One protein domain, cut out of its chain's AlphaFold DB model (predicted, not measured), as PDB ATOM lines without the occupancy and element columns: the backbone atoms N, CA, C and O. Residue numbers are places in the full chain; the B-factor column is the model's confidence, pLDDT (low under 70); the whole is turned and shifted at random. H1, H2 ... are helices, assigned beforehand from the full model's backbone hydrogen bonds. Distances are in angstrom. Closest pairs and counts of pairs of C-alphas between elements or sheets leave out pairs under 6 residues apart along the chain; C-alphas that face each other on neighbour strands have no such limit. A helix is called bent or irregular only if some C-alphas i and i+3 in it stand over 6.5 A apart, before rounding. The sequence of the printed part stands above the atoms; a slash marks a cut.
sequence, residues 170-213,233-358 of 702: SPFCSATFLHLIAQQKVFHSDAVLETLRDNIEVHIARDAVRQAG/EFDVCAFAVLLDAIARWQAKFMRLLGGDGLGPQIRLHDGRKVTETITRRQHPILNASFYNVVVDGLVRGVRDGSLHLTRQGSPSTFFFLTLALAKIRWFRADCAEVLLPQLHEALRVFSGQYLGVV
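AT A GLANCE: This is residues 170 to 213 and 233 to 358 of the 702 residues of an uncharacterized protein of Trypanosoma cruzi Dm28c (UniProt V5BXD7). An up-and-down bundle of six helices, each running against the one before it in the chain, is built as two rows side by side: H1, H3 and H6 in one, H2, H5 and H7 in the other, with H3 and H5 nearest the middle. H8 packs along H6 and against H7, H4 sits near one end of the bundle by H3 and H5, and the loop residues 259 to 264 stick out. The printed part has 170 residues, with eight named helices, H1 to H8 in chain order, and no named strand; the class is all helix. The whole is compact, with a radius of gyration of the C-alphas of 16.5 A, and only just elongated, spanning 51 by 34 by 26 A.

HOW THE PARTS SIT: H1, residues 171 to 183, and H2, residues 190 to 213, form a helical hairpin; residues 193 to 203 of H2 touch H1 at a steep tilt of 40 degrees, closest at the C-alphas of Pro 171 and Ile 200, 5.0 A. H3, residues 236 to 258, touches H1, closest at the C-alphas of His 179 and Ala 245, 4.4 A. H4, residues 271 to 280, is near H3. H5, residues 288 to 303, touches H2 at Ile 204 and Gly 297, closest C-alphas 6.3 A. It runs opposite ways to H3 at a shallow tilt of 30 degrees, and they touch, closest at the C-alphas of Phe 239 and Leu 298, 6.8 A. H6, residues 315 to 327, touches H3, closest at the C-alphas of Ala 240 and Leu 321, 4.3 A. H7, residues 333 to 349, touches H5 with residues 335 to 339 alone, closest at the C-alphas of Val 299 and Cys 335, 6.3 A. H8, residues 351 to 358, forms a helical hairpin with H7 and touches H6, closest at the C-alphas of Thr 322 and Gly 356, 4.9 A. Every O i to N i+4 pair is within hydrogen-bond range in H1, H3, H4, H5 and H6, against 19 of 20 in H2, 10 of 13 in H7 and 1 of 4 in H8, where 3 of 5 O i to N i+3 pairs are.

IN THESE COORDINATES: H1 begins at C-alpha 171, (27.802, 10.532, 33.263). H2 is 34.3 A long, H3 32.9 A, H7 24.4 A and H5 21.8 A. H7 has a kink of 51 degrees near residue 341. H7 and H8 are irregular: C-alphas 338 and 341 are 7.2 A apart, C-alphas 352 and 355 8.2 A. H8 ends at C-alpha 358, (14.664, -7.454, 54.366).

THE WHOLE: The C-alphas farthest apart, of Gly 213 and Leu 262, are 54.9 A apart. Residues 214 to 232 are not printed; C-alphas 213 and 233 are 15.2 A apart across the cut. The links H3 to H4 and H5 to H6 are long. Mean pLDDT of the printed part is 79.2; 38 residues are under 70, among them 254 to 282.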
ATOM      1  N   SER A 170      30.374  14.701  32.961       89.81
ATOM      2  CA  SER A 170      30.533  13.247  32.914       89.81
ATOM      3  C   SER A 170      29.217  12.538  33.297       89.81
ATOM      4  O   SER A 170      28.385  13.111  34.019       89.81
ATOM      5  N   PRO A 171      29.003  11.277  32.885       90.12
ATOM      6  CA  PRO A 171      27.802  10.532  33.263       90.12
ATOM      7  C   PRO A 171      27.698  10.323  34.789       90.12
ATOM      8  O   PRO A 171      26.599  10.372  35.341       90.12
ATOM      9  N   PHE A 172      28.826  10.205  35.501       90.19
ATOM     10  CA  PHE A 172      28.873  10.119  36.971       90.19
ATOM     11  C   PHE A 172      28.477  11.434  37.655       90.19
ATOM     12  O   PHE A 172      27.708  11.441  38.624       90.19
ATOM     13  N   CYS A 173      28.970  12.565  37.140       88.94
ATOM     14  CA  CYS A 173      28.555  13.886  37.607       88.94
ATOM     15  C   CYS A 173      27.066  14.103  37.328       88.94
ATOM     16  O   CYS A 173      26.345  14.560  38.210       88.94
ATOM     17  N   SER A 174      26.585  13.688  36.152       91.88
ATOM     18  CA  SER A 174      25.171  13.776  35.775       91.88
ATOM     19  C   SER A 174      24.280  12.972  36.727       91.88
ATOM     20  O   SER A 174      23.291  13.501  37.232       91.88
ATOM     21  N   ALA A 175      24.675  11.742  37.074       91.44
ATOM     22  CA  ALA A 175      23.993  10.921  38.075       91.44
ATOM     23  C   ALA A 175      23.942  11.592  39.455       91.44
ATOM     24  O   ALA A 175      22.887  11.667  40.092       91.44
ATOM     25  N   THR A 176      25.078  12.128  39.904       90.88
ATOM     26  CA  THR A 176      25.187  12.808  41.198       90.88
ATOM     27  C   THR A 176      24.329  14.067  41.236       90.88
ATOM     28  O   THR A 176      23.615  14.301  42.209       90.88
ATOM     29  N   PHE A 177      24.338  14.861  40.169       90.88
ATOM     30  CA  PHE A 177      23.575  16.100  40.084       90.88
ATOM     31  C   PHE A 177      22.078  15.808  40.028       90.88
ATOM     32  O   PHE A 177      21.325  16.428  40.775       90.88
ATOM     33  N   LEU A 178      21.645  14.806  39.252       90.88
ATOM     34  CA  LEU A 178      20.254  14.344  39.273       90.88
ATOM     35  C   LEU A 178      19.808  13.949  40.680       90.88
ATOM     36  O   LEU A 178      18.716  14.326  41.094       90.88
ATOM     37  N   HIS A 179      20.649  13.235  41.429       90.12
ATOM     38  CA  HIS A 179      20.353  12.859  42.808       90.12
ATOM     39  C   HIS A 179      20.273  14.067  43.753       90.12
ATOM     40  O   HIS A 179      19.335  14.156  44.544       90.12
ATOM     41  N   LEU A 180      21.194  15.028  43.653       88.69
ATOM     42  CA  LEU A 180      21.173  16.235  44.486       88.69
ATOM     43  C   LEU A 180      19.977  17.143  44.168       88.69
ATOM     44  O   LEU A 180      19.368  17.703  45.083       88.69
ATOM     45  N   ILE A 181      19.591  17.248  42.893       86.75
ATOM     46  CA  ILE A 181      18.372  17.947  42.465       86.75
ATOM     47  C   ILE A 181      17.138  17.193  42.981       86.75
ATOM     48  O   ILE A 181      16.236  17.803  43.555       86.75
ATOM     49  N   ALA A 182      17.130  15.856  42.905       85.06
ATOM     50  CA  ALA A 182      16.069  15.013  43.462       85.06
ATOM     51  C   ALA A 182      15.898  15.170  44.979       85.06
ATOM     52  O   ALA A 182      14.862  14.773  45.512       85.06
ATOM     53  N   GLN A 183      16.865  15.748  45.692       85.00
ATOM     54  CA  GLN A 183      16.756  16.073  47.115       85.00
ATOM     55  C   GLN A 183      16.116  17.456  47.366       85.00
ATOM     56  O   GLN A 183      15.517  17.648  48.419       85.00
ATOM     57  N   GLN A 184      16.088  18.370  46.385       78.88
ATOM     58  CA  GLN A 184      15.512  19.726  46.515       78.88
ATOM     59  C   GLN A 184      13.989  19.766  46.356       78.88
ATOM     60  O   GLN A 184      13.455  19.108  45.467       78.88
ATOM     61  N   LYS A 185      13.256  20.569  47.138       62.28
ATOM     62  CA  LYS A 185      11.784  20.660  47.000       62.28
ATOM     63  C   LYS A 185      11.305  21.548  45.838       62.28
ATOM     64  O   LYS A 185      10.210  21.306  45.343       62.28
ATOM     65  N   VAL A 186      12.106  22.520  45.379       55.12
ATOM     66  CA  VAL A 186      11.630  23.625  44.505       55.12
ATOM     67  C   VAL A 186      12.413  23.772  43.185       55.12
ATOM     68  O   VAL A 186      12.042  24.549  42.316       55.12
ATOM     69  N   PHE A 187      13.484  23.005  42.980       59.25
ATOM     70  CA  PHE A 187      14.469  23.283  41.929       59.25
ATOM     71  C   PHE A 187      14.409  22.256  40.785       59.25
ATOM     72  O   PHE A 187      14.857  21.128  40.970       59.25
ATOM     73  N   HIS A 188      13.856  22.612  39.618       68.62
ATOM     74  CA  HIS A 188      13.999  21.808  38.392       68.62
ATOM     75  C   HIS A 188      13.795  22.625  37.108       68.62
ATOM     76  O   HIS A 188      13.021  23.576  37.074       68.62
ATOM     77  N   SER A 189      14.483  22.209  36.043       79.94
ATOM     78  CA  SER A 189      14.215  22.593  34.655       79.94
ATOM     79  C   SER A 189      14.237  21.329  33.819       79.94
ATOM     80  O   SER A 189      15.245  20.620  33.829       79.94
ATOM     81  N   ASP A 190      13.177  21.088  33.053       84.12
ATOM     82  CA  ASP A 190      13.040  19.855  32.275       84.12
ATOM     83  C   ASP A 190      14.187  19.682  31.274       84.12
ATOM     84  O   ASP A 190      14.813  18.630  31.263       84.12
ATOM     85  N   ALA A 191      14.588  20.747  30.571       85.06
ATOM     86  CA  ALA A 191      15.718  20.708  29.633       85.06
ATOM     87  C   ALA A 191      17.056  20.279  30.277       85.06
ATOM     88  O   ALA A 191      17.848  19.548  29.679       85.06
ATOM     89  N   VAL A 192      17.317  20.708  31.520       87.38
ATOM     90  CA  VAL A 192      18.519  20.296  32.261       87.38
ATOM     91  C   VAL A 192      18.400  18.827  32.653       87.38
ATOM     92  O   VAL A 192      19.347  18.071  32.470       87.38
ATOM     93  N   LEU A 193      17.237  18.404  33.154       89.94
ATOM     94  CA  LEU A 193      16.998  17.009  33.524       89.94
ATOM     95  C   LEU A 193      17.105  16.063  32.320       89.94
ATOM     96  O   LEU A 193      17.669  14.982  32.470       89.94
ATOM     97  N   GLU A 194      16.606  16.467  31.151       90.50
ATOM     98  CA  GLU A 194      16.746  15.737  29.884       90.50
ATOM     99  C   GLU A 194      18.215  15.583  29.501       90.50
ATOM    100  O   GLU A 194      18.681  14.464  29.337       90.50
ATOM    101  N   THR A 195      18.978  16.678  29.489       91.56
ATOM    102  CA  THR A 195      20.403  16.637  29.123       91.56
ATOM    103  C   THR A 195      21.209  15.731  30.065       91.56
ATOM    104  O   THR A 195      22.023  14.920  29.623       91.56
ATOM    105  N   LEU A 196      20.969  15.822  31.380       92.38
ATOM    106  CA  LEU A 196      21.641  14.964  32.363       92.38
ATOM    107  C   LEU A 196      21.261  13.488  32.185       92.38
ATOM    108  O   LEU A 196      22.114  12.612  32.332       92.38
ATOM    109  N   ARG A 197      19.990  13.209  31.873       92.50
ATOM    110  CA  ARG A 197      19.501  11.866  31.546       92.50
ATOM    111  C   ARG A 197      20.171  11.328  30.282       92.50
ATOM    112  O   ARG A 197      20.624  10.187  30.302       92.50
ATOM    113  N   ASP A 198      20.265  12.125  29.225       92.50
ATOM    114  CA  ASP A 198      20.830  11.706  27.942       92.50
ATOM    115  C   ASP A 198      22.302  11.302  28.087       92.50
ATOM    116  O   ASP A 198      22.708  10.256  27.576       92.50
ATOM    117  N   ASN A 199      23.087  12.046  28.878       92.69
ATOM    118  CA  ASN A 199      24.471  11.676  29.204       92.69
ATOM    119  C   ASN A 199      24.566  10.266  29.814       92.69
ATOM    120  O   ASN A 199      25.485   9.503  29.502       92.69
ATOM    121  N   ILE A 200      23.615   9.910  30.683       93.38
ATOM    122  CA  ILE A 200      23.553   8.605  31.352       93.38
ATOM    123  C   ILE A 200      23.092   7.513  30.383       93.38
ATOM    124  O   ILE A 200      23.717   6.456  30.319       93.38
ATOM    125  N   GLU A 201      22.022   7.752  29.618       91.75
ATOM    126  CA  GLU A 201      21.492   6.776  28.656       91.75
ATOM    127  C   GLU A 201      22.529   6.429  27.586       91.75
ATOM    128  O   GLU A 201      22.756   5.250  27.305       91.75
ATOM    129  N   VAL A 202      23.212   7.438  27.037       90.50
ATOM    130  CA  VAL A 202      24.271   7.247  26.039       90.50
ATOM    131  C   VAL A 202      25.433   6.445  26.618       90.50
ATOM    132  O   VAL A 202      25.962   5.566  25.935       90.50
ATOM    133  N   HIS A 203      25.828   6.708  27.864       90.19
ATOM    134  CA  HIS A 203      26.900   5.961  28.519       90.19
ATOM    135  C   HIS A 203      26.528   4.484  28.718       90.19
ATOM    136  O   HIS A 203      27.250   3.610  28.238       90.19
ATOM    137  N   ILE A 204      25.357   4.198  29.299       87.88
ATOM    138  CA  ILE A 204      24.884   2.820  29.522       87.88
ATOM    139  C   ILE A 204      24.715   2.070  28.191       87.88
ATOM    140  O   ILE A 204      25.048   0.886  28.090       87.88
ATOM    141  N   ALA A 205      24.222   2.744  27.146       85.62
ATOM    142  CA  ALA A 205      24.087   2.152  25.818       85.62
ATOM    143  C   ALA A 205      25.450   1.830  25.179       85.62
ATOM    144  O   ALA A 205      25.608   0.767  24.576       85.62
ATOM    145  N   ARG A 206      26.452   2.706  25.325       84.44
ATOM    146  CA  ARG A 206      27.817   2.456  24.829       84.44
ATOM    147  C   ARG A 206      28.479   1.286  25.551       84.44
ATOM    148  O   ARG A 206      29.075   0.436  24.886       84.44
ATOM    149  N   ASP A 207      28.320   1.202  26.866       80.75
ATOM    150  CA  ASP A 207      28.855   0.095  27.665       80.75
ATOM    151  C   ASP A 207      28.221  -1.242  27.260       80.75
ATOM    152  O   ASP A 207      28.926  -2.237  27.075       80.75
ATOM    153  N   ALA A 208      26.907  -1.251  26.994       77.12
ATOM    154  CA  ALA A 208      26.190  -2.418  26.477       77.12
ATOM    155  C   ALA A 208      26.791  -2.953  25.165       77.12
ATOM    156  O   ALA A 208      27.017  -4.156  25.014       77.12
ATOM    157  N   VAL A 209      27.055  -2.054  24.213       78.88
ATOM    158  CA  VAL A 209      27.620  -2.398  22.900       78.88
ATOM    159  C   VAL A 209      29.062  -2.882  23.038       78.88
ATOM    160  O   VAL A 209      29.446  -3.854  22.385       78.88
ATOM    161  N   ARG A 210      29.858  -2.258  23.916       75.62
ATOM    162  CA  ARG A 210      31.244  -2.666  24.181       75.62
ATOM    163  C   ARG A 210      31.311  -4.091  24.724       75.62
ATOM    164  O   ARG A 210      32.083  -4.900  24.213       75.62
ATOM    165  N   GLN A 211      30.493  -4.407  25.724       66.19
ATOM    166  CA  GLN A 211      30.456  -5.734  26.341       66.19
ATOM    167  C   GLN A 211      29.989  -6.811  25.349       66.19
ATOM    168  O   GLN A 211      30.598  -7.879  25.275       66.19
ATOM    169  N   ALA A 212      29.000  -6.504  24.500       64.81
ATOM    170  CA  ALA A 212      28.600  -7.396  23.412       64.81
ATOM    171  C   ALA A 212      29.747  -7.629  22.405       64.81
ATOM    172  O   ALA A 212      30.015  -8.767  22.030       64.81
ATOM    173  N   GLY A 213      30.475  -6.580  22.007       60.56
ATOM    174  CA  GLY A 213      31.611  -6.684  21.081       60.56
ATOM    175  C   GLY A 213      32.790  -7.505  21.619       60.56
ATOM    176  O   GLY A 213      33.422  -8.241  20.862       60.56
ATOM    177  N   GLU A 233      33.437   2.140  33.727       80.56
ATOM    178  CA  GLU A 233      32.086   1.575  33.792       80.56
ATOM    179  C   GLU A 233      31.396   2.087  35.062       80.56
ATOM    180  O   GLU A 233      32.050   2.313  36.086       80.56
ATOM    181  N   PHE A 234      30.076   2.276  35.014       86.12
ATOM    182  CA  PHE A 234      29.314   2.611  36.214       86.12
ATOM    183  C   PHE A 234      29.525   1.567  37.304       86.12
ATOM    184  O   PHE A 234      29.294   0.382  37.091       86.12
ATOM    185  N   ASP A 235      29.928   2.029  38.484       87.38
ATOM    186  CA  ASP A 235      30.106   1.200  39.664       87.38
ATOM    187  C   ASP A 235      28.797   1.071  40.464       87.38
ATOM    188  O   ASP A 235      27.761   1.680  40.169       87.38
ATOM    189  N   VAL A 236      28.843   0.274  41.532       86.44
ATOM    190  CA  VAL A 236      27.698   0.061  42.431       86.44
ATOM    191  C   VAL A 236      27.203   1.385  43.035       86.44
ATOM    192  O   VAL A 236      25.997   1.560  43.224       86.44
ATOM    193  N   CYS A 237      28.106   2.333  43.316       88.62
ATOM    194  CA  CYS A 237      27.754   3.643  43.858       88.62
ATOM    195  C   CYS A 237      26.924   4.462  42.864       88.62
ATOM    196  O   CYS A 237      25.889   5.007  43.252       88.62
ATOM    197  N   ALA A 238      27.337   4.525  41.596       90.00
ATOM    198  CA  ALA A 238      26.632   5.254  40.548       90.00
ATOM    199  C   ALA A 238      25.198   4.733  40.364       90.00
ATOM    200  O   ALA A 238      24.247   5.520  40.379       90.00
ATOM    201  N   PHE A 239      25.014   3.409  40.292       91.44
ATOM    202  CA  PHE A 239      23.676   2.812  40.211       91.44
ATOM    203  C   PHE A 239      22.832   3.096  41.455       91.44
ATOM    204  O   PHE A 239      21.653   3.427  41.326       91.44
ATOM    205  N   ALA A 240      23.414   3.016  42.655       90.56
ATOM    206  CA  ALA A 240      22.695   3.309  43.893       90.56
ATOM    207  C   ALA A 240      22.190   4.761  43.933       90.56
ATOM    208  O   ALA A 240      21.031   5.005  44.266       90.56
ATOM    209  N   VAL A 241      23.036   5.715  43.531       90.81
ATOM    210  CA  VAL A 241      22.705   7.146  43.442       90.81
ATOM    211  C   VAL A 241      21.576   7.395  42.440       90.81
ATOM    212  O   VAL A 241      20.623   8.109  42.756       90.81
ATOM    213  N   LEU A 242      21.637   6.776  41.257       92.19
ATOM    214  CA  LEU A 242      20.600   6.912  40.228       92.19
ATOM    215  C   LEU A 242      19.257   6.334  40.667       92.19
ATOM    216  O   LEU A 242      18.216   6.972  40.501       92.19
ATOM    217  N   LEU A 243      19.271   5.134  41.238       92.44
ATOM    218  CA  LEU A 243      18.061   4.458  41.690       92.44
ATOM    219  C   LEU A 243      17.408   5.204  42.860       92.44
ATOM    220  O   LEU A 243      16.183   5.336  42.878       92.44
ATOM    221  N   ASP A 244      18.197   5.760  43.789       90.62
ATOM    222  CA  ASP A 244      17.663   6.597  44.873       90.62
ATOM    223  C   ASP A 244      17.089   7.912  44.328       90.62
ATOM    224  O   ASP A 244      16.012   8.335  44.749       90.62
ATOM    225  N   ALA A 245      17.741   8.532  43.334       90.25
ATOM    226  CA  ALA A 245      17.210   9.717  42.661       90.25
ATOM    227  C   ALA A 245      15.833   9.435  42.041       90.25
ATOM    228  O   ALA A 245      14.874  10.161  42.308       90.25
ATOM    229  N   ILE A 246      15.708   8.349  41.270       89.25
ATOM    230  CA  ILE A 246      14.438   7.924  40.662       89.25
ATOM    231  C   ILE A 246      13.382   7.665  41.745       89.25
ATOM    232  O   ILE A 246      12.255   8.150  41.626       89.25
ATOM    233  N   ALA A 247      13.734   6.957  42.822       87.81
ATOM    234  CA  ALA A 247      12.818   6.676  43.926       87.81
ATOM    235  C   ALA A 247      12.291   7.963  44.588       87.81
ATOM    236  O   ALA A 247      11.093   8.079  44.859       87.81
ATOM    237  N   ARG A 248      13.156   8.962  44.805       86.38
ATOM    238  CA  ARG A 248      12.772  10.269  45.365       86.38
ATOM    239  C   ARG A 248      11.838  11.041  44.448       86.38
ATOM    240  O   ARG A 248      10.849  11.596  44.929       86.38
ATOM    241  N   TRP A 249      12.118  11.066  43.147       84.75
ATOM    242  CA  TRP A 249      11.226  11.694  42.174       84.75
ATOM    243  C   TRP A 249       9.851  11.023  42.165       84.75
ATOM    244  O   TRP A 249       8.835  11.715  42.184       84.75
ATOM    245  N   GLN A 250       9.806   9.686  42.219       82.56
ATOM    246  CA  GLN A 250       8.549   8.937  42.290       82.56
ATOM    247  C   GLN A 250       7.767   9.285  43.563       82.56
ATOM    248  O   GLN A 250       6.570   9.551  43.488       82.56
ATOM    249  N   ALA A 251       8.434   9.339  44.720       80.00
ATOM    250  CA  ALA A 251       7.800   9.697  45.988       80.00
ATOM    251  C   ALA A 251       7.238  11.130  45.975       80.00
ATOM    252  O   ALA A 251       6.078  11.347  46.323       80.00
ATOM    253  N   LYS A 252       8.022  12.112  45.509       77.94
ATOM    254  CA  LYS A 252       7.567  13.507  45.374       77.94
ATOM    255  C   LYS A 252       6.352  13.629  44.464       77.94
ATOM    256  O   LYS A 252       5.395  14.316  44.805       77.94
ATOM    257  N   PHE A 253       6.372  12.930  43.336       75.00
ATOM    258  CA  PHE A 253       5.256  12.938  42.402       75.00
ATOM    259  C   PHE A 253       3.984  12.335  43.010       75.00
ATOM    260  O   PHE A 253       2.901  12.887  42.841       75.00
ATOM    261  N   MET A 254       4.105  11.247  43.776       69.25
ATOM    262  CA  MET A 254       2.960  10.661  44.480       69.25
ATOM    263  C   MET A 254       2.359  11.617  45.514       69.25
ATOM    264  O   MET A 254       1.137  11.709  45.607       69.25
ATOM    265  N   ARG A 255       3.191  12.382  46.232       69.81
ATOM    266  CA  ARG A 255       2.714  13.428  47.153       69.81
ATOM    267  C   ARG A 255       1.950  14.530  46.417       69.81
ATOM    268  O   ARG A 255       0.902  14.944  46.893       69.81
ATOM    269  N   LEU A 256       2.420  14.953  45.242       66.06
ATOM    270  CA  LEU A 256       1.717  15.940  44.406       66.06
ATOM    271  C   LEU A 256       0.383  15.420  43.857       66.06
ATOM    272  O   LEU A 256      -0.538  16.200  43.652       66.06
ATOM    273  N   LEU A 257       0.263  14.115  43.610       62.91
ATOM    274  CA  LEU A 257      -1.018  13.508  43.243       62.91
ATOM    275  C   LEU A 257      -1.969  13.347  44.440       62.91
ATOM    276  O   LEU A 257      -3.179  13.278  44.237       62.91
ATOM    277  N   GLY A 258      -1.431  13.250  45.659       55.06
ATOM    278  CA  GLY A 258      -2.202  13.130  46.898       55.06
ATOM    279  C   GLY A 258      -2.606  14.465  47.539       55.06
ATOM    280  O   GLY A 258      -3.574  14.490  48.294       55.06
ATOM    281  N   GLY A 259      -1.893  15.560  47.249       43.34
ATOM    282  CA  GLY A 259      -2.104  16.884  47.842       43.34
ATOM    283  C   GLY A 259      -2.892  17.853  46.951       43.34
ATOM    284  O   GLY A 259      -2.452  18.181  45.856       43.34
ATOM    285  N   ASP A 260      -4.028  18.319  47.474       38.81
ATOM    286  CA  ASP A 260      -4.852  19.471  47.068       38.81
ATOM    287  C   ASP A 260      -5.278  19.628  45.595       38.81
ATOM    288  O   ASP A 260      -4.666  20.306  44.773       38.81
ATOM    289  N   GLY A 261      -6.487  19.129  45.327       29.69
ATOM    290  CA  GLY A 261      -7.367  19.607  44.266       29.69
ATOM    291  C   GLY A 261      -8.657  18.795  44.247       29.69
ATOM    292  O   GLY A 261      -8.606  17.576  44.127       29.69
ATOM    293  N   LEU A 262      -9.812  19.459  44.381       35.00
ATOM    294  CA  LEU A 262     -11.152  18.901  44.149       35.00
ATOM    295  C   LEU A 262     -11.175  18.086  42.842       35.00
ATOM    296  O   LEU A 262     -11.338  18.625  41.751       35.00
ATOM    297  N   GLY A 263     -10.986  16.778  42.958       29.27
ATOM    298  CA  GLY A 263     -10.877  15.852  41.843       29.27
ATOM    299  C   GLY A 263     -10.946  14.422  42.370       29.27
ATOM    300  O   GLY A 263     -10.554  14.172  43.512       29.27
ATOM    301  N   PRO A 264     -11.518  13.481  41.600       32.41
ATOM    302  CA  PRO A 264     -11.836  12.155  42.101       32.41
ATOM    303  C   PRO A 264     -10.551  11.487  42.575       32.41
ATOM    304  O   PRO A 264      -9.600  11.379  41.806       32.41
ATOM    305  N   GLN A 265     -10.536  11.033  43.832       37.97
ATOM    306  CA  GLN A 265      -9.480  10.183  44.368       37.97
ATOM    307  C   GLN A 265      -9.324   8.958  43.462       37.97
ATOM    308  O   GLN A 265     -10.036   7.956  43.589       37.97
ATOM    309  N   ILE A 266      -8.392   9.037  42.514       36.03
ATOM    310  CA  ILE A 266      -7.954   7.887  41.746       36.03
ATOM    311  C   ILE A 266      -7.175   7.048  42.750       36.03
ATOM    312  O   ILE A 266      -6.035   7.351  43.084       36.03
ATOM    313  N   ARG A 267      -7.827   6.005  43.276       40.44
ATOM    314  CA  ARG A 267      -7.185   4.969  44.086       40.44
ATOM    315  C   ARG A 267      -6.040   4.364  43.276       40.44
ATOM    316  O   ARG A 267      -6.246   3.460  42.465       40.44
ATOM    317  N   LEU A 268      -4.832   4.859  43.504       39.69
ATOM    318  CA  LEU A 268      -3.590   4.322  42.967       39.69
ATOM    319  C   LEU A 268      -3.107   3.176  43.870       39.69
ATOM    320  O   LEU A 268      -2.014   3.206  44.418       39.69
ATOM    321  N   HIS A 269      -3.952   2.156  44.055       37.22
ATOM    322  CA  HIS A 269      -3.566   0.912  44.738       37.22
ATOM    323  C   HIS A 269      -2.950  -0.125  43.789       37.22
ATOM    324  O   HIS A 269      -2.662  -1.243  44.206       37.22
ATOM    325  N   ASP A 270      -2.720   0.247  42.530       44.22
ATOM    326  CA  ASP A 270      -2.102  -0.613  41.531       44.22
ATOM    327  C   ASP A 270      -0.914   0.121  40.899       44.22
ATOM    328  O   ASP A 270      -1.082   1.206  40.327       44.22
ATOM    329  N   GLY A 271       0.287  -0.458  41.013       46.28
ATOM    330  CA  GLY A 271       1.524   0.111  40.465       46.28
ATOM    331  C   GLY A 271       1.400   0.416  38.971       46.28
ATOM    332  O   GLY A 271       1.949   1.408  38.499       46.28
ATOM    333  N   ARG A 272       0.560  -0.344  38.253       50.06
ATOM    334  CA  ARG A 272       0.270  -0.150  36.827       50.06
ATOM    335  C   ARG A 272      -0.391   1.198  36.519       50.06
ATOM    336  O   ARG A 272       0.003   1.871  35.571       50.06
ATOM    337  N   LYS A 273      -1.337   1.647  37.356       55.28
ATOM    338  CA  LYS A 273      -2.017   2.947  37.187       55.28
ATOM    339  C   LYS A 273      -1.099   4.124  37.521       55.28
ATOM    340  O   LYS A 273      -1.209   5.181  36.901       55.28
ATOM    341  N   VAL A 274      -0.180   3.937  38.471       57.06
ATOM    342  CA  VAL A 274       0.844   4.934  38.823       57.06
ATOM    343  C   VAL A 274       1.810   5.121  37.654       57.06
ATOM    344  O   VAL A 274       2.042   6.251  37.230       57.06
ATOM    345  N   THR A 275       2.309   4.024  37.077       59.69
ATOM    346  CA  THR A 275       3.176   4.059  35.891       59.69
ATOM    347  C   THR A 275       2.494   4.731  34.699       59.69
ATOM    348  O   THR A 275       3.099   5.599  34.076       59.69
ATOM    349  N   GLU A 276       1.228   4.415  34.410       61.28
ATOM    350  CA  GLU A 276       0.464   5.062  33.327       61.28
ATOM    351  C   GLU A 276       0.245   6.565  33.561       61.28
ATOM    352  O   GLU A 276       0.358   7.365  32.637       61.28
ATOM    353  N   THR A 277      -0.049   6.976  34.797       60.25
ATOM    354  CA  THR A 277      -0.298   8.393  35.122       60.25
ATOM    355  C   THR A 277       0.977   9.223  35.009       60.25
ATOM    356  O   THR A 277       0.950  10.344  34.503       60.25
ATOM    357  N   ILE A 278       2.099   8.662  35.454       62.16
ATOM    358  CA  ILE A 278       3.410   9.298  35.376       62.16
ATOM    359  C   ILE A 278       3.887   9.406  33.919       62.16
ATOM    360  O   ILE A 278       4.266  10.487  33.476       62.16
ATOM    361  N   THR A 279       3.820   8.310  33.155       60.56
ATOM    362  CA  THR A 279       4.279   8.281  31.753       60.56
ATOM    363  C   THR A 279       3.483   9.228  30.855       60.56
ATOM    364  O   THR A 279       4.060   9.864  29.977       60.56
ATOM    365  N   ARG A 280       2.180   9.413  31.111       63.03
ATOM    366  CA  ARG A 280       1.345  10.392  30.390       63.03
ATOM    367  C   ARG A 280       1.776  11.845  30.585       63.03
ATOM    368  O   ARG A 280       1.491  12.662  29.717       63.03
ATOM    369  N   ARG A 281       2.430  12.182  31.702       63.22
ATOM    370  CA  ARG A 281       2.871  13.555  32.001       63.22
ATOM    371  C   ARG A 281       4.255  13.904  31.440       63.22
ATOM    372  O   ARG A 281       4.697  15.019  31.670       63.22
ATOM    373  N   GLN A 282       4.907  12.990  30.709       67.69
ATOM    374  CA  GLN A 282       6.165  13.230  29.977       67.69
ATOM    375  C   GLN A 282       7.294  13.861  30.815       67.69
ATOM    376  O   GLN A 282       8.085  14.648  30.312       67.69
ATOM    377  N   HIS A 283       7.402  13.521  32.101       77.56
ATOM    378  CA  HIS A 283       8.485  14.052  32.927       77.56
ATOM    379  C   HIS A 283       9.835  13.406  32.527       77.56
ATOM    380  O   HIS A 283       9.903  12.173  32.466       77.56
ATOM    381  N   PRO A 284      10.933  14.178  32.372       80.56
ATOM    382  CA  PRO A 284      12.216  13.687  31.846       80.56
ATOM    383  C   PRO A 284      12.789  12.458  32.562       80.56
ATOM    384  O   PRO A 284      13.209  11.500  31.918       80.56
ATOM    385  N   ILE A 285      12.779  12.476  33.901       84.25
ATOM    386  CA  ILE A 285      13.312  11.392  34.752       84.25
ATOM    387  C   ILE A 285      12.284  10.299  35.052       84.25
ATOM    388  O   ILE A 285      12.624   9.118  35.109       84.25
ATOM    389  N   LEU A 286      11.019  10.669  35.255       81.94
ATOM    390  CA  LEU A 286       9.939   9.732  35.537       81.94
ATOM    391  C   LEU A 286       9.416   9.115  34.236       81.94
ATOM    392  O   LEU A 286       8.239   9.200  33.893       81.94
ATOM    393  N   ASN A 287      10.326   8.464  33.525       80.25
ATOM    394  CA  ASN A 287      10.076   7.771  32.281       80.25
ATOM    395  C   ASN A 287      10.393   6.281  32.465       80.25
ATOM    396  O   ASN A 287      11.474   5.912  32.927       80.25
ATOM    397  N   ALA A 288       9.441   5.416  32.107       80.81
ATOM    398  CA  ALA A 288       9.624   3.972  32.189       80.81
ATOM    399  C   ALA A 288      10.790   3.487  31.309       80.81
ATOM    400  O   ALA A 288      11.481   2.550  31.699       80.81
ATOM    401  N   SER A 289      11.051   4.135  30.164       85.56
ATOM    402  CA  SER A 289      12.191   3.788  29.307       85.56
ATOM    403  C   SER A 289      13.517   4.046  30.016       85.56
ATOM    404  O   SER A 289      14.353   3.151  30.067       85.56
ATOM    405  N   PHE A 290      13.677   5.220  30.636       88.62
ATOM    406  CA  PHE A 290      14.892   5.573  31.370       88.62
ATOM    407  C   PHE A 290      15.131   4.632  32.549       88.62
ATOM    408  O   PHE A 290      16.225   4.099  32.723       88.62
ATOM    409  N   TYR A 291      14.080   4.367  33.330       89.56
ATOM    410  CA  TYR A 291      14.145   3.404  34.423       89.56
ATOM    411  C   TYR A 291      14.606   2.021  33.939       89.56
ATOM    412  O   TYR A 291      15.487   1.419  34.554       89.56
ATOM    413  N   ASN A 292      14.061   1.539  32.817       89.44
ATOM    414  CA  ASN A 292      14.460   0.259  32.243       89.44
ATOM    415  C   ASN A 292      15.924   0.260  31.796       89.44
ATOM    416  O   ASN A 292      16.617  -0.699  32.105       89.44
ATOM    417  N   VAL A 293      16.421   1.335  31.172       90.81
ATOM    418  CA  VAL A 293      17.840   1.459  30.788       90.81
ATOM    419  C   VAL A 293      18.758   1.327  32.007       90.81
ATOM    420  O   VAL A 293      19.706   0.541  31.980       90.81
ATOM    421  N   VAL A 294      18.461   2.046  33.096       92.00
ATOM    422  CA  VAL A 294      19.267   1.999  34.331       92.00
ATOM    423  C   VAL A 294      19.238   0.604  34.956       92.00
ATOM    424  O   VAL A 294      20.278   0.067  35.341       92.00
ATOM    425  N   VAL A 295      18.058  -0.006  35.042       91.94
ATOM    426  CA  VAL A 295      17.897  -1.339  35.630       91.94
ATOM    427  C   VAL A 295      18.527  -2.433  34.775       91.94
ATOM    428  O   VAL A 295      19.186  -3.310  35.323       91.94
ATOM    429  N   ASP A 296      18.370  -2.379  33.453       90.69
ATOM    430  CA  ASP A 296      19.000  -3.330  32.538       90.69
ATOM    431  C   ASP A 296      20.525  -3.232  32.617       90.69
ATOM    432  O   ASP A 296      21.193  -4.263  32.584       90.69
ATOM    433  N   GLY A 297      21.075  -2.024  32.790       89.62
ATOM    434  CA  GLY A 297      22.498  -1.815  33.067       89.62
ATOM    435  C   GLY A 297      22.957  -2.520  34.347       89.62
ATOM    436  O   GLY A 297      23.909  -3.299  34.307       89.62
ATOM    437  N   LEU A 298      22.242  -2.321  35.462       91.75
ATOM    438  CA  LEU A 298      22.549  -2.973  36.742       91.75
ATOM    439  C   LEU A 298      22.449  -4.504  36.644       91.75
ATOM    440  O   LEU A 298      23.357  -5.223  37.060       91.75
ATOM    441  N   VAL A 299      21.339  -5.006  36.102       91.50
ATOM    442  CA  VAL A 299      21.059  -6.442  35.972       91.50
ATOM    443  C   VAL A 299      22.080  -7.114  35.062       91.50
ATOM    444  O   VAL A 299      22.587  -8.182  35.409       91.50
ATOM    445  N   ARG A 300      22.419  -6.494  33.926       89.62
ATOM    446  CA  ARG A 300      23.461  -6.992  33.021       89.62
ATOM    447  C   ARG A 300      24.813  -7.025  33.718       89.62
ATOM    448  O   ARG A 300      25.449  -8.072  33.727       89.62
ATOM    449  N   GLY A 301      25.212  -5.929  34.365       87.00
ATOM    450  CA  GLY A 301      26.510  -5.869  35.026       87.00
ATOM    451  C   GLY A 301      26.666  -6.934  36.116       87.00
ATOM    452  O   GLY A 301      27.719  -7.557  36.241       87.00
ATOM    453  N   VAL A 302      25.592  -7.219  36.859       89.56
ATOM    454  CA  VAL A 302      25.571  -8.293  37.864       89.56
ATOM    455  C   VAL A 302      25.639  -9.685  37.233       89.56
ATOM    456  O   VAL A 302      26.348 -10.544  37.759       89.56
ATOM    457  N   ARG A 303      24.919  -9.926  36.127       88.50
ATOM    458  CA  ARG A 303      24.924 -11.220  35.417       88.50
ATOM    459  C   ARG A 303      26.283 -11.537  34.807       88.50
ATOM    460  O   ARG A 303      26.749 -12.665  34.930       88.50
ATOM    461  N   ASP A 304      26.912 -10.537  34.206       84.62
ATOM    462  CA  ASP A 304      28.179 -10.696  33.494       84.62
ATOM    463  C   ASP A 304      29.390 -10.600  34.446       84.62
ATOM    464  O   ASP A 304      30.534 -10.763  34.028       84.62
ATOM    465  N   GLY A 305      29.150 -10.338  35.739       82.50
ATOM    466  CA  GLY A 305      30.175 -10.260  36.785       82.50
ATOM    467  C   GLY A 305      31.002  -8.970  36.784       82.50
ATOM    468  O   GLY A 305      31.905  -8.832  37.606       82.50
ATOM    469  N   SER A 306      30.697  -8.007  35.910       82.69
ATOM    470  CA  SER A 306      31.337  -6.680  35.921       82.69
ATOM    471  C   SER A 306      30.937  -5.861  37.151       82.69
ATOM    472  O   SER A 306      31.737  -5.063  37.634       82.69
ATOM    473  N   LEU A 307      29.748  -6.115  37.710       85.50
ATOM    474  CA  LEU A 307      29.270  -5.535  38.963       85.50
ATOM    475  C   LEU A 307      29.221  -6.574  40.081       85.50
ATOM    476  O   LEU A 307      28.410  -7.507  40.078       85.50
ATOM    477  N   HIS A 308      30.047  -6.350  41.100       84.94
ATOM    478  CA  HIS A 308      30.067  -7.156  42.315       84.94
ATOM    479  C   HIS A 308      29.741  -6.302  43.538       84.94
ATOM    480  O   HIS A 308      30.595  -5.580  44.054       84.94
ATOM    481  N   LEU A 309      28.525  -6.461  44.058       82.31
ATOM    482  CA  LEU A 309      27.983  -5.710  45.190       82.31
ATOM    483  C   LEU A 309      28.864  -5.769  46.445       82.31
ATOM    484  O   LEU A 309      28.933  -4.792  47.185       82.31
ATOM    485  N   THR A 310      29.537  -6.897  46.683       78.88
ATOM    486  CA  THR A 310      30.390  -7.114  47.864       78.88
ATOM    487  C   THR A 310      31.856  -6.748  47.653       78.88
ATOM    488  O   THR A 310      32.544  -6.462  48.627       78.88
ATOM    489  N   ARG A 311      32.353  -6.763  46.408       78.62
ATOM    490  CA  ARG A 311      33.772  -6.499  46.096       78.62
ATOM    491  C   ARG A 311      34.037  -5.045  45.725       78.62
ATOM    492  O   ARG A 311      35.108  -4.535  46.017       78.62
ATOM    493  N   GLN A 312      33.077  -4.403  45.066       68.19
ATOM    494  CA  GLN A 312      33.183  -3.015  44.611       68.19
ATOM    495  C   GLN A 312      32.457  -2.039  45.546       68.19
ATOM    496  O   GLN A 312      32.659  -0.834  45.458       68.19
ATOM    497  N   GLY A 313      31.589  -2.541  46.428       65.19
ATOM    498  CA  GLY A 313      30.789  -1.729  47.337       65.19
ATOM    499  C   GLY A 313      31.284  -1.797  48.777       65.19
ATOM    500  O   GLY A 313      31.552  -2.871  49.310       65.19
ATOM    501  N   SER A 314      31.317  -0.643  49.447       80.56
ATOM    502  CA  SER A 314      31.352  -0.616  50.911       80.56
ATOM    503  C   SER A 314      30.045  -1.203  51.485       80.56
ATOM    504  O   SER A 314      29.010  -1.152  50.805       80.56
ATOM    505  N   PRO A 315      30.020  -1.681  52.747       80.50
ATOM    506  CA  PRO A 315      28.776  -2.109  53.395       80.50
ATOM    507  C   PRO A 315      27.674  -1.038  53.317       80.50
ATOM    508  O   PRO A 315      26.501  -1.351  53.126       80.50
ATOM    509  N   SER A 316      28.063   0.236  53.421       81.44
ATOM    510  CA  SER A 316      27.162   1.386  53.312       81.44
ATOM    511  C   SER A 316      26.620   1.567  51.895       81.44
ATOM    512  O   SER A 316      25.436   1.844  51.735       81.44
ATOM    513  N   THR A 317      27.453   1.378  50.867       84.38
ATOM    514  CA  THR A 317      27.036   1.441  49.455       84.38
ATOM    515  C   THR A 317      26.023   0.345  49.144       84.38
ATOM    516  O   THR A 317      24.990   0.610  48.533       84.38
ATOM    517  N   PHE A 318      26.288  -0.879  49.604       85.50
ATOM    518  CA  PHE A 318      25.370  -2.004  49.452       85.50
ATOM    519  C   PHE A 318      24.021  -1.733  50.129       85.50
ATOM    520  O   PHE A 318      22.956  -1.913  49.531       85.50
ATOM    521  N   PHE A 319      24.061  -1.263  51.376       84.56
ATOM    522  CA  PHE A 319      22.857  -0.901  52.112       84.56
ATOM    523  C   PHE A 319      22.077   0.217  51.409       84.56
ATOM    524  O   PHE A 319      20.861   0.134  51.255       84.56
ATOM    525  N   PHE A 320      22.778   1.233  50.907       86.12
ATOM    526  CA  PHE A 320      22.174   2.334  50.167       86.12
ATOM    527  C   PHE A 320      21.500   1.859  48.870       86.12
ATOM    528  O   PHE A 320      20.350   2.214  48.624       86.12
ATOM    529  N   LEU A 321      22.153   0.989  48.090       90.50
ATOM    530  CA  LEU A 321      21.572   0.398  46.881       90.50
ATOM    531  C   LEU A 321      20.315  -0.424  47.189       90.50
ATOM    532  O   LEU A 321      19.289  -0.271  46.528       90.50
ATOM    533  N   THR A 322      20.393  -1.316  48.179       89.88
ATOM    534  CA  THR A 322      19.263  -2.188  48.539       89.88
ATOM    535  C   THR A 322      18.075  -1.382  49.052       89.88
ATOM    536  O   THR A 322      16.942  -1.670  48.672       89.88
ATOM    537  N   LEU A 323      18.317  -0.308  49.812       87.56
ATOM    538  CA  LEU A 323      17.278   0.648  50.192       87.56
ATOM    539  C   LEU A 323      16.707   1.417  48.997       87.56
ATOM    540  O   LEU A 323      15.491   1.586  48.924       87.56
ATOM    541  N   ALA A 324      17.544   1.880  48.069       89.25
ATOM    542  CA  ALA A 324      17.088   2.573  46.867       89.25
ATOM    543  C   ALA A 324      16.142   1.676  46.050       89.25
ATOM    544  O   ALA A 324      15.021   2.070  45.730       89.25
ATOM    545  N   LEU A 325      16.542   0.423  45.818       90.62
ATOM    546  CA  LEU A 325      15.713  -0.594  45.167       90.62
ATOM    547  C   LEU A 325      14.429  -0.896  45.948       90.62
ATOM    548  O   LEU A 325      13.358  -1.001  45.353       90.62
ATOM    549  N   ALA A 326      14.510  -0.971  47.278       88.06
ATOM    550  CA  ALA A 326      13.346  -1.177  48.133       88.06
ATOM    551  C   ALA A 326      12.348  -0.006  48.084       88.06
ATOM    552  O   ALA A 326      11.161  -0.228  48.314       88.06
ATOM    553  N   LYS A 327      12.782   1.216  47.747       85.00
ATOM    554  CA  LYS A 327      11.928   2.418  47.657       85.00
ATOM    555  C   LYS A 327      11.291   2.631  46.283       85.00
ATOM    556  O   LYS A 327      10.278   3.324  46.185       85.00
ATOM    557  N   ILE A 328      11.848   2.046  45.222       86.12
ATOM    558  CA  ILE A 328      11.346   2.226  43.853       86.12
ATOM    559  C   ILE A 328       9.915   1.699  43.727       86.12
ATOM    560  O   ILE A 328       9.599   0.590  44.144       86.12
ATOM    561  N   ARG A 329       9.016   2.480  43.128       79.38
ATOM    562  CA  ARG A 329       7.612   2.087  42.936       79.38
ATOM    563  C   ARG A 329       7.416   1.199  41.704       79.38
ATOM    564  O   ARG A 329       6.545   0.341  41.719       79.38
ATOM    565  N   TRP A 330       8.236   1.359  40.665       78.25
ATOM    566  CA  TRP A 330       8.190   0.555  39.428       78.25
ATOM    567  C   TRP A 330       9.106  -0.661  39.470       78.25
ATOM    568  O   TRP A 330       9.807  -0.947  38.509       78.25
ATOM    569  N   PHE A 331       9.158  -1.348  40.603       84.50
ATOM    570  CA  PHE A 331      10.140  -2.401  40.791       84.50
ATOM    571  C   PHE A 331       9.929  -3.556  39.803       84.50
ATOM    572  O   PHE A 331       8.845  -4.140  39.741       84.50
ATOM    573  N   ARG A 332      10.975  -3.907  39.048       84.62
ATOM    574  CA  ARG A 332      10.969  -5.107  38.208       84.62
ATOM    575  C   ARG A 332      11.362  -6.338  39.021       84.62
ATOM    576  O   ARG A 332      12.383  -6.345  39.701       84.62
ATOM    577  N   ALA A 333      10.547  -7.386  38.932       80.88
ATOM    578  CA  ALA A 333      10.735  -8.608  39.715       80.88
ATOM    579  C   ALA A 333      12.033  -9.363  39.368       80.88
ATOM    580  O   ALA A 333      12.645  -9.951  40.258       80.88
ATOM    581  N   ASP A 334      12.490  -9.288  38.113       85.38
ATOM    582  CA  ASP A 334      13.727  -9.933  37.653       85.38
ATOM    583  C   ASP A 334      14.981  -9.372  38.343       85.38
ATOM    584  O   ASP A 334      15.960 -10.096  38.516       85.38
ATOM    585  N   CYS A 335      14.942  -8.121  38.817       87.44
ATOM    586  CA  CYS A 335      16.020  -7.543  39.618       87.44
ATOM    587  C   CYS A 335      16.298  -8.359  40.877       87.44
ATOM    588  O   CYS A 335      17.448  -8.672  41.160       87.44
ATOM    589  N   ALA A 336      15.262  -8.701  41.648       87.00
ATOM    590  CA  ALA A 336      15.454  -9.434  42.897       87.00
ATOM    591  C   ALA A 336      16.040 -10.824  42.639       87.00
ATOM    592  O   ALA A 336      16.950 -11.237  43.351       87.00
ATOM    593  N   GLU A 337      15.571 -11.504  41.593       86.88
ATOM    594  CA  GLU A 337      16.059 -12.828  41.197       86.88
ATOM    595  C   GLU A 337      17.541 -12.801  40.812       86.88
ATOM    596  O   GLU A 337      18.316 -13.639  41.267       86.88
ATOM    597  N   VAL A 338      17.953 -11.805  40.026       89.38
ATOM    598  CA  VAL A 338      19.348 -11.657  39.586       89.38
ATOM    599  C   VAL A 338      20.268 -11.251  40.735       89.38
ATOM    600  O   VAL A 338      21.403 -11.716  40.813       89.38
ATOM    601  N   LEU A 339      19.789 -10.393  41.635       90.06
ATOM    602  CA  LEU A 339      20.572  -9.930  42.777       90.06
ATOM    603  C   LEU A 339      20.663 -10.982  43.889       90.06
ATOM    604  O   LEU A 339      21.603 -10.923  44.678       90.06
ATOM    605  N   LEU A 340      19.736 -11.945  43.959       89.88
ATOM    606  CA  LEU A 340      19.606 -12.901  45.064       89.88
ATOM    607  C   LEU A 340      20.924 -13.595  45.468       89.88
ATOM    608  O   LEU A 340      21.219 -13.598  46.665       89.88
ATOM    609  N   PRO A 341      21.769 -14.108  44.547       89.50
ATOM    610  CA  PRO A 341      23.049 -14.712  44.925       89.50
ATOM    611  C   PRO A 341      24.008 -13.715  45.588       89.50
ATOM    612  O   PRO A 341      24.666 -14.040  46.575       89.50
ATOM    613  N   GLN A 342      24.062 -12.478  45.083       89.19
ATOM    614  CA  GLN A 342      24.906 -11.430  45.657       89.19
ATOM    615  C   GLN A 342      24.326 -10.872  46.967       89.19
ATOM    616  O   GLN A 342      25.094 -10.497  47.848       89.19
ATOM    617  N   LEU A 343      22.997 -10.863  47.140       89.62
ATOM    618  CA  LEU A 343      22.335 -10.530  48.408       89.62
ATOM    619  C   LEU A 343      22.646 -11.572  49.485       89.62
ATOM    620  O   LEU A 343      22.928 -11.212  50.626       89.62
ATOM    621  N   HIS A 344      22.630 -12.855  49.120       90.81
ATOM    622  CA  HIS A 344      22.995 -13.951  50.014       90.81
ATOM    623  C   HIS A 344      24.439 -13.830  50.495       90.81
ATOM    624  O   HIS A 344      24.710 -13.905  51.693       90.81
ATOM    625  N   GLU A 345      25.364 -13.573  49.572       89.69
ATOM    626  CA  GLU A 345      26.766 -13.361  49.923       89.69
ATOM    627  C   GLU A 345      26.959 -12.091  50.760       89.69
ATOM    628  O   GLU A 345      27.666 -12.100  51.766       89.69
ATOM    629  N   ALA A 346      26.259 -11.006  50.422       85.50
ATOM    630  CA  ALA A 346      26.302  -9.776  51.200       85.50
ATOM    631  C   ALA A 346      25.757  -9.949  52.624       85.50
ATOM    632  O   ALA A 346      26.282  -9.320  53.536       85.50
ATOM    633  N   LEU A 347      24.768 -10.817  52.864       87.56
ATOM    634  CA  LEU A 347      24.327 -11.142  54.226       87.56
ATOM    635  C   LEU A 347      25.423 -11.843  55.040       87.56
ATOM    636  O   LEU A 347      25.536 -11.593  56.241       87.56
ATOM    637  N   ARG A 348      26.259 -12.674  54.401       88.38
ATOM    638  CA  ARG A 348      27.408 -13.310  55.069       88.38
ATOM    639  C   ARG A 348      28.495 -12.297  55.412       88.38
ATOM    640  O   ARG A 348      28.988 -12.288  56.536       88.38
ATOM    641  N   VAL A 349      28.856 -11.440  54.455       86.00
ATOM    642  CA  VAL A 349      29.972 -10.488  54.601       86.00
ATOM    643  C   VAL A 349      29.568  -9.262  55.431       86.00
ATOM    644  O   VAL A 349      30.310  -8.815  56.303       86.00
ATOM    645  N   PHE A 350      28.369  -8.727  55.202       83.12
ATOM    646  CA  PHE A 350      27.841  -7.500  55.804       83.12
ATOM    647  C   PHE A 350      26.602  -7.776  56.665       83.12
ATOM    648  O   PHE A 350      25.573  -7.109  56.533       83.12
ATOM    649  N   SER A 351      26.705  -8.720  57.603       79.62
ATOM    650  CA  SER A 351      25.592  -9.128  58.479       79.62
ATOM    651  C   SER A 351      24.919  -7.976  59.247       79.62
ATOM    652  O   SER A 351      23.753  -8.079  59.609       79.62
ATOM    653  N   GLY A 352      25.600  -6.843  59.458       77.00
ATOM    654  CA  GLY A 352      25.020  -5.645  60.082       77.00
ATOM    655  C   GLY A 352      24.045  -4.846  59.201       77.00
ATOM    656  O   GLY A 352      23.302  -4.027  59.734       77.00
ATOM    657  N   GLN A 353      24.024  -5.081  57.885       82.50
ATOM    658  CA  GLN A 353      23.231  -4.330  56.895       82.50
ATOM    659  C   GLN A 353      22.004  -5.107  56.387       82.50
ATOM    660  O   GLN A 353      21.446  -4.808  55.330       82.50
ATOM    661  N   TYR A 354      21.555  -6.107  57.150       85.19
ATOM    662  CA  TYR A 354      20.456  -7.006  56.785       85.19
ATOM    663  C   TYR A 354      19.128  -6.274  56.494       85.19
ATOM    664  O   TYR A 354      18.331  -6.773  55.703       85.19
ATOM    665  N   LEU A 355      18.882  -5.088  57.077       84.31
ATOM    666  CA  LEU A 355      17.632  -4.331  56.892       84.31
ATOM    667  C   LEU A 355      17.346  -4.010  55.419       84.31
ATOM    668  O   LEU A 355      16.205  -4.124  54.979       84.31
ATOM    669  N   GLY A 356      18.375  -3.653  54.646       84.31
ATOM    670  CA  GLY A 356      18.212  -3.343  53.224       84.31
ATOM    671  C   GLY A 356      17.749  -4.570  52.439       84.31
ATOM    672  O   GLY A 356      16.884  -4.472  51.571       84.31
ATOM    673  N   VAL A 357      18.249  -5.748  52.824       89.25
ATOM    674  CA  VAL A 357      17.861  -7.035  52.238       89.25
ATOM    675  C   VAL A 357      16.436  -7.419  52.637       89.25
ATOM    676  O   VAL A 357      15.670  -7.840  51.774       89.25
ATOM    677  N   VAL A 358      16.046  -7.218  53.904       90.44
ATOM    678  CA  VAL A 358      14.664  -7.454  54.366       90.44
ATOM    679  C   VAL A 358      13.679  -6.608  53.566       90.44
ATOM    680  O   VAL A 358      12.689  -7.136  53.067       90.44
TER     681      VAL A 358